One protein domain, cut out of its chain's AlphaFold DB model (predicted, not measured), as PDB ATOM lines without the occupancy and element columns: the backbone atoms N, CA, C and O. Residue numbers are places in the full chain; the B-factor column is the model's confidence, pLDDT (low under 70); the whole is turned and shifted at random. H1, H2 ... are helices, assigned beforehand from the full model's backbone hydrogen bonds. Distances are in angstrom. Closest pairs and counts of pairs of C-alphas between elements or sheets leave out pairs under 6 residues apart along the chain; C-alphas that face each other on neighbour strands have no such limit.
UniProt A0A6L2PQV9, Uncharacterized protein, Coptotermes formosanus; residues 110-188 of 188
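AT A GLANCE: This is residues 110 to 188 of the 188 residues of an uncharacterized protein of Coptotermes formosanus (UniProt A0A6L2PQV9). Two long helices, H2 and H3, make a wide V, with a tight link at its point, and a shorter helix, H1, crosses one side of H2. The last part of H3, residues 171 to 186, sticks out with residues 187 and 188 as a free arm, while residues 126 to 142 form a long loop between H1 and H2. The 79 printed residues hold three named helices, in the order H1, H2, H3, and no named strand; the class is all helix. The whole is only just loose, close to extended, with a radius of gyration of the C-alphas of 17.1 A and spans of 48 by 31 by 23 A.

HOW THE PARTS SIT: H1, residues 114 to 125, and H2, residues 143 to 160, touch, and H2 touches H1 with residues 144 to 152 alone. Their closest C-alphas, those of Ala 119 and Gly 148, are 5.1 A apart. The two run opposite ways at a steep tilt of 60 degrees. H2 and H3, residues 164 to 186, are close but not clearly touching; their closest C-alphas, those of Leu 160 and Thr 166, are 7.0 A apart. They run opposite ways at a steep tilt of 69.6 degrees, only just short of about perpendicular. H1 and H3 are apart. In H1, H2 and H3 every O i to N i+4 pair is within hydrogen-bond range.

IN THESE COORDINATES: H1 begins at C-alpha 114 (183.655, 160.721, 98.552) and is 16.6 A long from first to last C-alpha. H2 is 25.4 A long and ends at C-alpha 160 (168.321, 156.448, 106.606). H3 is 32.9 A long and ends at C-alpha 186 (144.529, 176.516, 118.489).

THE WHOLE: The C-alphas of Asp 111 and Lys 187 are the two farthest apart, at 51.4 A. The printed part has no cut. The link from H1 to H2 is long, with 17 residues. The mean pLDDT of the printed part is 87.4; residues 110 to 112 and 187 to 188 are under 70.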
ATOM      1  N   SER A 110     188.859 167.972  99.877       53.53
ATOM      2  CA  SER A 110     187.849 167.588  98.880       53.53
ATOM      3  C   SER A 110     187.905 166.074  98.606       53.53
ATOM      4  O   SER A 110     186.884 165.463  98.283       53.53
ATOM      5  N   ASP A 111     189.073 165.464  98.832       56.47
ATOM      6  CA  ASP A 111     189.328 164.025  98.762       56.47
ATOM      7  C   ASP A 111     188.818 163.236  99.984       56.47
ATOM      8  O   ASP A 111     188.584 162.030  99.900       56.47
ATOM      9  N   SER A 112     188.550 163.895 101.115       66.00
ATOM     10  CA  SER A 112     187.984 163.269 102.320       66.00
ATOM     11  C   SER A 112     186.466 163.050 102.243       66.00
ATOM     12  O   SER A 112     185.885 162.377 103.100       66.00
ATOM     13  N   LEU A 113     185.797 163.584 101.212       78.44
ATOM     14  CA  LEU A 113     184.338 163.593 101.077       78.44
ATOM     15  C   LEU A 113     183.875 162.849  99.806       78.44
ATOM     16  O   LEU A 113     183.328 163.467  98.886       78.44
ATOM     17  N   PRO A 114     183.975 161.505  99.754       82.19
ATOM     18  CA  PRO A 114     183.655 160.721  98.552       82.19
ATOM     19  C   PRO A 114     182.187 160.861  98.106       82.19
ATOM     20  O   PRO A 114     181.858 160.791  96.919       82.19
ATOM     21  N   LEU A 115     181.273 161.106  99.052       83.81
ATOM     22  CA  LEU A 115     179.862 161.373  98.750       83.81
ATOM     23  C   LEU A 115     179.664 162.721  98.048       83.81
ATOM     24  O   LEU A 115     178.804 162.842  97.181       83.81
ATOM     25  N   TYR A 116     180.457 163.728  98.404       87.81
ATOM     26  CA  TYR A 116     180.383 165.042  97.779       87.81
ATOM     27  C   TYR A 116     181.040 165.032  96.398       87.81
ATOM     28  O   TYR A 116     180.458 165.542  95.447       87.81
ATOM     29  N   GLN A 117     182.176 164.352  96.249       87.12
ATOM     30  CA  GLN A 117     182.835 164.183  94.954       87.12
ATOM     31  C   GLN A 117     181.941 163.446  93.943       87.12
ATOM     32  O   GLN A 117     181.769 163.899  92.813       87.12
ATOM     33  N   SER A 118     181.290 162.355  94.361       87.31
ATOM     34  CA  SER A 118     180.315 161.655  93.509       87.31
ATOM     35  C   SER A 118     179.089 162.515  93.178       87.31
ATOM     36  O   SER A 118     178.560 162.436  92.067       87.31
ATOM     37  N   ALA A 119     178.659 163.386  94.096       90.06
ATOM     38  CA  ALA A 119     177.603 164.359  93.827       90.06
ATOM     39  C   ALA A 119     178.019 165.397  92.773       90.06
ATOM     40  O   ALA A 119     177.215 165.714  91.895       90.06
ATOM     41  N   LEU A 120     179.257 165.901  92.830       89.44
ATOM     42  CA  LEU A 120     179.804 166.830  91.836       89.44
ATOM     43  C   LEU A 120     179.913 166.173  90.458       89.44
ATOM     44  O   LEU A 120     179.434 166.733  89.477       89.44
ATOM     45  N   GLN A 121     180.413 164.939  90.393       88.88
ATOM     46  CA  GLN A 121     180.465 164.184  89.141       88.88
ATOM     47  C   GLN A 121     179.066 163.997  88.529       88.88
ATOM     48  O   GLN A 121     178.874 164.134  87.320       88.88
ATOM     49  N   LYS A 122     178.052 163.723  89.361       88.44
ATOM     50  CA  LYS A 122     176.664 163.613  88.894       88.44
ATOM     51  C   LYS A 122     176.099 164.953  88.417       88.44
ATOM     52  O   LYS A 122     175.323 164.976  87.462       88.44
ATOM     53  N   LEU A 123     176.461 166.052  89.076       90.12
ATOM     54  CA  LEU A 123     176.070 167.396  88.663       90.12
ATOM     55  C   LEU A 123     176.603 167.729  87.265       90.12
ATOM     56  O   LEU A 123     175.863 168.308  86.476       90.12
ATOM     57  N   GLU A 124     177.837 167.331  86.959       88.31
ATOM     58  CA  GLU A 124     178.461 167.540  85.648       88.31
ATOM     59  C   GLU A 124     177.837 166.680  84.540       88.31
ATOM     60  O   GLU A 124     177.679 167.151  83.417       88.31
ATOM     61  N   GLN A 125     177.469 165.430  84.843       89.62
ATOM     62  CA  GLN A 125     176.933 164.486  83.851       89.62
ATOM     63  C   GLN A 125     175.437 164.685  83.568       89.62
ATOM     64  O   GLN A 125     175.036 164.837  82.416       89.62
ATOM     65  N   ASP A 126     174.614 164.668  84.619       85.06
ATOM     66  CA  ASP A 126     173.148 164.605  84.512       85.06
ATOM     67  C   ASP A 126     172.459 165.893  84.985       85.06
ATOM     68  O   ASP A 126     171.267 166.102  84.738       85.06
ATOM     69  N   GLY A 127     173.176 166.731  85.737       87.38
ATOM     70  CA  GLY A 127     172.577 167.790  86.537       87.38
ATOM     71  C   GLY A 127     171.824 167.254  87.764       87.38
ATOM     72  O   GLY A 127     171.364 166.111  87.829       87.38
ATOM     73  N   ILE A 128     171.671 168.097  88.786       89.88
ATOM     74  CA  ILE A 128     170.916 167.750  89.999       89.88
ATOM     75  C   ILE A 128     169.568 168.472  89.958       89.88
ATOM     76  O   ILE A 128     169.551 169.700  89.949       89.88
ATOM     77  N   PRO A 129     168.421 167.768  90.002       89.00
ATOM     78  CA  PRO A 129     167.123 168.429  90.004       89.00
ATOM     79  C   PRO A 129     166.910 169.211  91.306       89.00
ATOM     80  O   PRO A 129     167.037 168.680  92.417       89.00
ATOM     81  N   TYR A 130     166.526 170.477  91.190       89.62
ATOM     82  CA  TYR A 130     166.225 171.359  92.316       89.62
ATOM     83  C   TYR A 130     164.909 172.105  92.078       89.62
ATOM     84  O   TYR A 130     164.482 172.289  90.944       89.62
ATOM     85  N   ARG A 131     164.228 172.499  93.164       88.81
ATOM     86  CA  ARG A 131     162.992 173.302  93.081       88.81
ATOM     87  C   ARG A 131     163.294 174.796  93.103       88.81
ATOM     88  O   ARG A 131     162.737 175.551  92.319       88.81
ATOM     89  N   CYS A 132     164.173 175.212  94.013       86.81
ATOM     90  CA  CYS A 132     164.646 176.585  94.145       86.81
ATOM     91  C   CYS A 132     166.091 176.559  94.647       86.81
ATOM     92  O   CYS A 132     166.415 175.746  95.517       86.81
ATOM     93  N   LEU A 133     166.925 177.466  94.142       87.88
ATOM     94  CA  LEU A 133     168.260 177.713  94.681       87.88
ATOM     95  C   LEU A 133     168.137 178.619  95.906       87.88
ATOM     96  O   LEU A 133     167.479 179.658  95.861       87.88
ATOM     97  N   ARG A 134     168.723 178.194  97.026       88.31
ATOM     98  CA  ARG A 134     168.716 178.943  98.294       88.31
ATOM     99  C   ARG A 134     170.122 179.077  98.872       88.31
ATOM    100  O   ARG A 134     170.293 179.074 100.085       88.31
ATOM    101  N   THR A 135     171.105 179.208  97.992       86.88
ATOM    102  CA  THR A 135     172.545 179.213  98.273       86.88
ATOM    103  C   THR A 135     172.918 180.167  99.410       86.88
ATOM    104  O   THR A 135     173.547 179.748 100.375       86.88
ATOM    105  N   GLN A 136     172.409 181.402  99.378       84.69
ATOM    106  CA  GLN A 136     172.665 182.408 100.417       84.69
ATOM    107  C   GLN A 136     171.980 182.095 101.757       84.69
ATOM    108  O   GLN A 136     172.547 182.335 102.816       84.69
ATOM    109  N   MET A 137     170.769 181.521 101.728       87.62
ATOM    110  CA  MET A 137     169.994 181.209 102.939       87.62
ATOM    111  C   MET A 137     170.641 180.096 103.767       87.62
ATOM    112  O   MET A 137     170.494 180.067 104.984       87.62
ATOM    113  N   VAL A 138     171.325 179.163 103.100       85.69
ATOM    114  CA  VAL A 138     172.050 178.063 103.751       85.69
ATOM    115  C   VAL A 138     173.561 178.304 103.800       85.69
ATOM    116  O   VAL A 138     174.312 177.364 104.050       85.69
ATOM    117  N   HIS A 139     174.001 179.542 103.550       82.88
ATOM    118  CA  HIS A 139     175.403 179.965 103.614       82.88
ATOM    119  C   HIS A 139     176.370 179.088 102.796       82.88
ATOM    120  O   HIS A 139     177.477 178.793 103.235       82.88
ATOM    121  N   CYS A 140     175.950 178.651 101.606       86.44
ATOM    122  CA  CYS A 140     176.856 178.025 100.641       86.44
ATOM    123  C   CYS A 140     177.600 179.111  99.847       86.44
ATOM    124  O   CYS A 140     177.023 180.150  99.525       86.44
ATOM    125  N   SER A 141     178.868 178.866  99.519       84.00
ATOM    126  CA  SER A 141     179.725 179.792  98.764       84.00
ATOM    127  C   SER A 141     179.371 179.848  97.275       84.00
ATOM    128  O   SER A 141     179.550 180.879  96.630       84.00
ATOM    129  N   SER A 142     178.828 178.754  96.732       86.25
ATOM    130  CA  SER A 142     178.435 178.640  95.328       86.25
ATOM    131  C   SER A 142     177.195 177.768  95.138       86.25
ATOM    132  O   SER A 142     176.864 176.915  95.967       86.25
ATOM    133  N   ASP A 143     176.512 177.955  94.006       87.88
ATOM    134  CA  ASP A 143     175.355 177.134  93.630       87.88
ATOM    135  C   ASP A 143     175.751 175.666  93.400       87.88
ATOM    136  O   ASP A 143     174.977 174.756  93.691       87.88
ATOM    137  N   VAL A 144     176.982 175.433  92.941       89.56
ATOM    138  CA  VAL A 144     177.570 174.098  92.775       89.56
ATOM    139  C   VAL A 144     177.699 173.401  94.128       89.56
ATOM    140  O   VAL A 144     177.225 172.275  94.288       89.56
ATOM    141  N   GLU A 145     178.245 174.095  95.129       87.88
ATOM    142  CA  GLU A 145     178.354 173.577  96.495       87.88
ATOM    143  C   GLU A 145     176.977 173.272  97.095       87.88
ATOM    144  O   GLU A 145     176.768 172.210  97.689       87.88
ATOM    145  N   PHE A 146     176.012 174.172  96.887       91.69
ATOM    146  CA  PHE A 146     174.635 173.971  97.321       91.69
ATOM    147  C   PHE A 146     174.023 172.706  96.711       91.69
ATOM    148  O   PHE A 146     173.431 171.896  97.429       91.69
ATOM    149  N   LEU A 147     174.164 172.513  95.398       92.19
ATOM    150  CA  LEU A 147     173.605 171.355  94.702       92.19
ATOM    151  C   LEU A 147     174.296 170.053  95.111       92.19
ATOM    152  O   LEU A 147     173.601 169.064  95.365       92.19
ATOM    153  N   GLY A 148     175.623 170.061  95.254       91.19
ATOM    154  CA  GLY A 148     176.379 168.915  95.756       91.19
ATOM    155  C   GLY A 148     175.904 168.498  97.149       91.19
ATOM    156  O   GLY A 148     175.482 167.357  97.351       91.19
ATOM    157  N   LYS A 149     175.835 169.445  98.096       90.56
ATOM    158  CA  LYS A 149     175.318 169.195  99.455       90.56
ATOM    159  C   LYS A 149     173.864 168.725  99.447       90.56
ATOM    160  O   LYS A 149     173.514 167.789 100.165       90.56
ATOM    161  N   LEU A 150     173.013 169.321  98.612       92.19
ATOM    162  CA  LEU A 150     171.612 168.922  98.460       92.19
ATOM    163  C   LEU A 150     171.485 167.460  98.013       92.19
ATOM    164  O   LEU A 150     170.621 166.735  98.515       92.19
ATOM    165  N   HIS A 151     172.323 167.018  97.075       92.50
ATOM    166  CA  HIS A 151     172.345 165.625  96.642       92.50
ATOM    167  C   HIS A 151     172.818 164.696  97.761       92.50
ATOM    168  O   HIS A 151     172.135 163.707  98.034       92.50
ATOM    169  N   CYS A 152     173.889 165.055  98.475       91.44
ATOM    170  CA  CYS A 152     174.370 164.296  99.632       91.44
ATOM    171  C   CYS A 152     173.286 164.119 100.702       91.44
ATOM    172  O   CYS A 152     173.067 163.010 101.181       91.44
ATOM    173  N   VAL A 153     172.554 165.185 101.042       91.94
ATOM    174  CA  VAL A 153     171.468 165.132 102.034       91.94
ATOM    175  C   VAL A 153     170.339 164.212 101.569       91.94
ATOM    176  O   VAL A 153     169.862 163.381 102.338       91.94
ATOM    177  N   ARG A 154     169.921 164.308 100.301       92.25
ATOM    178  CA  ARG A 154     168.891 163.411  99.750       92.25
ATOM    179  C   ARG A 154     169.327 161.955  99.801       92.25
ATOM    180  O   ARG A 154     168.531 161.101 100.182       92.25
ATOM    181  N   LEU A 155     170.573 161.688  99.430       91.25
ATOM    182  CA  LEU A 155     171.143 160.351  99.455       91.25
ATOM    183  C   LEU A 155     171.229 159.815 100.894       91.25
ATOM    184  O   LEU A 155     170.851 158.674 101.148       91.25
ATOM    185  N   ALA A 156     171.619 160.654 101.856       90.69
ATOM    186  CA  ALA A 156     171.626 160.303 103.273       90.69
ATOM    187  C   ALA A 156     170.226 159.917 103.774       90.69
ATOM    188  O   ALA A 156     170.075 158.875 104.405       90.69
ATOM    189  N   PHE A 157     169.185 160.686 103.432       89.62
ATOM    190  CA  PHE A 157     167.804 160.328 103.777       89.62
ATOM    191  C   PHE A 157     167.340 159.035 103.098       89.62
ATOM    192  O   PHE A 157     166.634 158.245 103.718       89.62
ATOM    193  N   GLN A 158     167.752 158.776 101.854       90.12
ATOM    194  CA  GLN A 158     167.454 157.503 101.191       90.12
ATOM    195  C   GLN A 158     168.070 156.314 101.935       90.12
ATOM    196  O   GLN A 158     167.414 155.284 102.071       90.12
ATOM    197  N   TYR A 159     169.298 156.450 102.442       89.56
ATOM    198  CA  TYR A 159     169.923 155.414 103.264       89.56
ATOM    199  C   TYR A 159     169.281 155.296 104.646       89.56
ATOM    200  O   TYR A 159     169.029 154.181 105.096       89.56
ATOM    201  N   LEU A 160     168.960 156.419 105.291       88.88
ATOM    202  CA  LEU A 160     168.321 156.448 106.606       88.88
ATOM    203  C   LEU A 160     166.954 155.749 106.589       88.88
ATOM    204  O   LEU A 160     166.630 154.990 107.494       88.88
ATOM    205  N   PHE A 161     166.172 155.956 105.527       88.56
ATOM    206  CA  PHE A 161     164.848 155.351 105.371       88.56
ATOM    207  C   PHE A 161     164.859 153.943 104.764       88.56
ATOM    208  O   PHE A 161     163.788 153.376 104.551       88.56
ATOM    209  N   ARG A 162     166.031 153.343 104.502       91.25
ATOM    210  CA  ARG A 162     166.094 151.901 104.208       91.25
ATOM    211  C   ARG A 162     165.722 151.062 105.421       91.25
ATOM    212  O   ARG A 162     165.194 149.967 105.248       91.25
ATOM    213  N   ASP A 163     166.004 151.559 106.623       93.19
ATOM    214  CA  ASP A 163     165.564 150.909 107.846       93.19
ATOM    215  C   ASP A 163     164.101 151.261 108.151       93.19
ATOM    216  O   ASP A 163     163.737 152.419 108.383       93.19
ATOM    217  N   SER A 164     163.254 150.230 108.172       90.19
ATOM    218  CA  SER A 164     161.824 150.387 108.432       90.19
ATOM    219  C   SER A 164     161.548 150.894 109.846       90.19
ATOM    220  O   SER A 164     160.557 151.598 110.035       90.19
ATOM    221  N   ALA A 165     162.384 150.561 110.835       91.69
ATOM    222  CA  ALA A 165     162.183 151.034 112.204       91.69
ATOM    223  C   ALA A 165     162.419 152.549 112.298       91.69
ATOM    224  O   ALA A 165     161.579 153.277 112.831       91.69
ATOM    225  N   THR A 166     163.504 153.032 111.690       89.94
ATOM    226  CA  THR A 166     163.814 154.462 111.585       89.94
ATOM    227  C   THR A 166     162.725 155.232 110.832       89.94
ATOM    228  O   THR A 166     162.337 156.323 111.254       89.94
ATOM    229  N   TRP A 167     162.170 154.660 109.757       92.75
ATOM    230  CA  TRP A 167     161.068 155.287 109.019       92.75
ATOM    231  C   TRP A 167     159.787 155.409 109.855       92.75
ATOM    232  O   TRP A 167     159.178 156.479 109.888       92.75
ATOM    233  N   VAL A 168     159.391 154.341 110.558       93.50
ATOM    234  CA  VAL A 168     158.198 154.350 111.423       93.50
ATOM    235  C   VAL A 168     158.364 155.368 112.545       93.50
ATOM    236  O   VAL A 168     157.493 156.216 112.721       93.50
ATOM    237  N   TRP A 169     159.514 155.360 113.224       94.19
ATOM    238  CA  TRP A 169     159.817 156.327 114.276       94.19
ATOM    239  C   TRP A 169     159.788 157.773 113.766       94.19
ATOM    240  O   TRP A 169     159.222 158.649 114.421       94.19
ATOM    241  N   PHE A 170     160.353 158.034 112.584       92.75
ATOM    242  CA  PHE A 170     160.330 159.362 111.979       92.75
ATOM    243  C   PHE A 170     158.895 159.807 111.663       92.75
ATOM    244  O   PHE A 170     158.521 160.950 111.927       92.75
ATOM    245  N   ALA A 171     158.068 158.895 111.147       93.00
ATOM    246  CA  ALA A 171     156.670 159.167 110.840       93.00
ATOM    247  C   ALA A 171     155.824 159.402 112.107       93.00
ATOM    248  O   ALA A 171     154.998 160.313 112.118       93.00
ATOM    249  N   ASP A 172     156.031 158.619 113.169       94.94
ATOM    250  CA  ASP A 172     155.383 158.806 114.476       94.94
ATOM    251  C   ASP A 172     155.783 160.135 115.117       94.94
ATOM    252  O   ASP A 172     154.922 160.919 115.518       94.94
ATOM    253  N   THR A 173     157.081 160.434 115.136       94.38
ATOM    254  CA  THR A 173     157.603 161.696 115.670       94.38
ATOM    255  C   THR A 173     157.059 162.892 114.889       94.38
ATOM    256  O   THR A 173     156.612 163.870 115.483       94.38
ATOM    257  N   GLY A 174     157.026 162.804 113.555       93.75
ATOM    258  CA  GLY A 174     156.450 163.842 112.702       93.75
ATOM    259  C   GLY A 174     154.953 164.054 112.950       93.75
ATOM    260  O   GLY A 174     154.500 165.197 112.997       93.75
ATOM    261  N   ARG A 175     154.187 162.975 113.163       94.75
ATOM    262  CA  ARG A 175     152.768 163.056 113.546       94.75
ATOM    263  C   ARG A 175     152.584 163.755 114.888       94.75
ATOM    264  O   ARG A 175     151.737 164.640 114.979       94.75
ATOM    265  N   GLN A 176     153.375 163.385 115.893       93.69
ATOM    266  CA  GLN A 176     153.303 163.996 117.218       93.69
ATOM    267  C   GLN A 176     153.627 165.492 117.154       93.69
ATOM    268  O   GLN A 176     152.870 166.302 117.672       93.69
ATOM    269  N   LEU A 177     154.690 165.868 116.440       94.81
ATOM    270  CA  LEU A 177     155.111 167.263 116.325       94.81
ATOM    271  C   LEU A 177     154.053 168.115 115.616       94.81
ATOM    272  O   LEU A 177     153.771 169.221 116.061       94.81
ATOM    273  N   LEU A 178     153.418 167.598 114.557       93.56
ATOM    274  CA  LEU A 178     152.299 168.276 113.894       93.56
ATOM    275  C   LEU A 178     151.071 168.406 114.802       93.56
ATOM    276  O   LEU A 178     150.427 169.451 114.786       93.56
ATOM    277  N   ALA A 179     150.754 167.368 115.580       93.12
ATOM    278  CA  ALA A 179     149.662 167.413 116.544       93.12
ATOM    279  C   ALA A 179     149.925 168.476 117.622       93.12
ATOM    280  O   ALA A 179     149.051 169.294 117.898       93.12
ATOM    281  N   ASP A 180     151.145 168.527 118.156       91.50
ATOM    282  CA  ASP A 180     151.557 169.523 119.145       91.50
ATOM    283  C   ASP A 180     151.504 170.946 118.565       91.50
ATOM    284  O   ASP A 180     151.039 171.872 119.230       91.50
ATOM    285  N   LEU A 181     151.915 171.124 117.304       93.12
ATOM    286  CA  LEU A 181     151.859 172.410 116.602       93.12
ATOM    287  C   LEU A 181     150.415 172.867 116.357       93.12
ATOM    288  O   LEU A 181     150.123 174.047 116.520       93.12
ATOM    289  N   LEU A 182     149.511 171.944 116.010       92.19
ATOM    290  CA  LEU A 182     148.075 172.207 115.863       92.19
ATOM    291  C   LEU A 182     147.434 172.609 117.194       92.19
ATOM    292  O   LEU A 182     146.749 173.626 117.251       92.19
ATOM    293  N   ILE A 183     147.706 171.861 118.266       90.69
ATOM    294  CA  ILE A 183     147.203 172.170 119.612       90.69
ATOM    295  C   ILE A 183     147.732 173.529 120.080       90.69
ATOM    296  O   ILE A 183     146.998 174.301 120.693       90.69
ATOM    297  N   TYR A 184     149.001 173.837 119.804       89.25
ATOM    298  CA  TYR A 184     149.584 175.131 120.146       89.25
ATOM    299  C   TYR A 184     148.968 176.271 119.328       89.25
ATOM    300  O   TYR A 184     148.665 177.319 119.890       89.25
ATOM    301  N   ALA A 185     148.741 176.059 118.030       85.75
ATOM    302  CA  ALA A 185     148.121 177.044 117.148       85.75
ATOM    303  C   ALA A 185     146.652 177.328 117.502       85.75
ATOM    304  O   ALA A 185     146.203 178.449 117.319       85.75
ATOM    305  N   GLU A 186     145.915 176.345 118.027       73.81
ATOM    306  CA  GLU A 186     144.529 176.516 118.489       73.81
ATOM    307  C   GLU A 186     144.440 177.212 119.863       73.81
ATOM    308  O   GLU A 186     143.386 177.702 120.262       73.81
ATOM    309  N   LYS A 187     145.553 177.264 120.603       59.06
ATOM    310  CA  LYS A 187     145.636 177.882 121.933       59.06
ATOM    311  C   LYS A 187     145.985 179.379 121.895       59.06
ATOM    312  O   LYS A 187     146.031 180.001 122.959       59.06
ATOM    313  N   VAL A 188     146.251 179.925 120.707       47.12
ATOM    314  CA  VAL A 188     146.496 181.351 120.416       47.12
ATOM    315  C   VAL A 188     145.244 181.955 119.796       47.12
ATOM    316  O   VAL A 188     144.887 183.079 120.211       47.12
TER     317      VAL A 188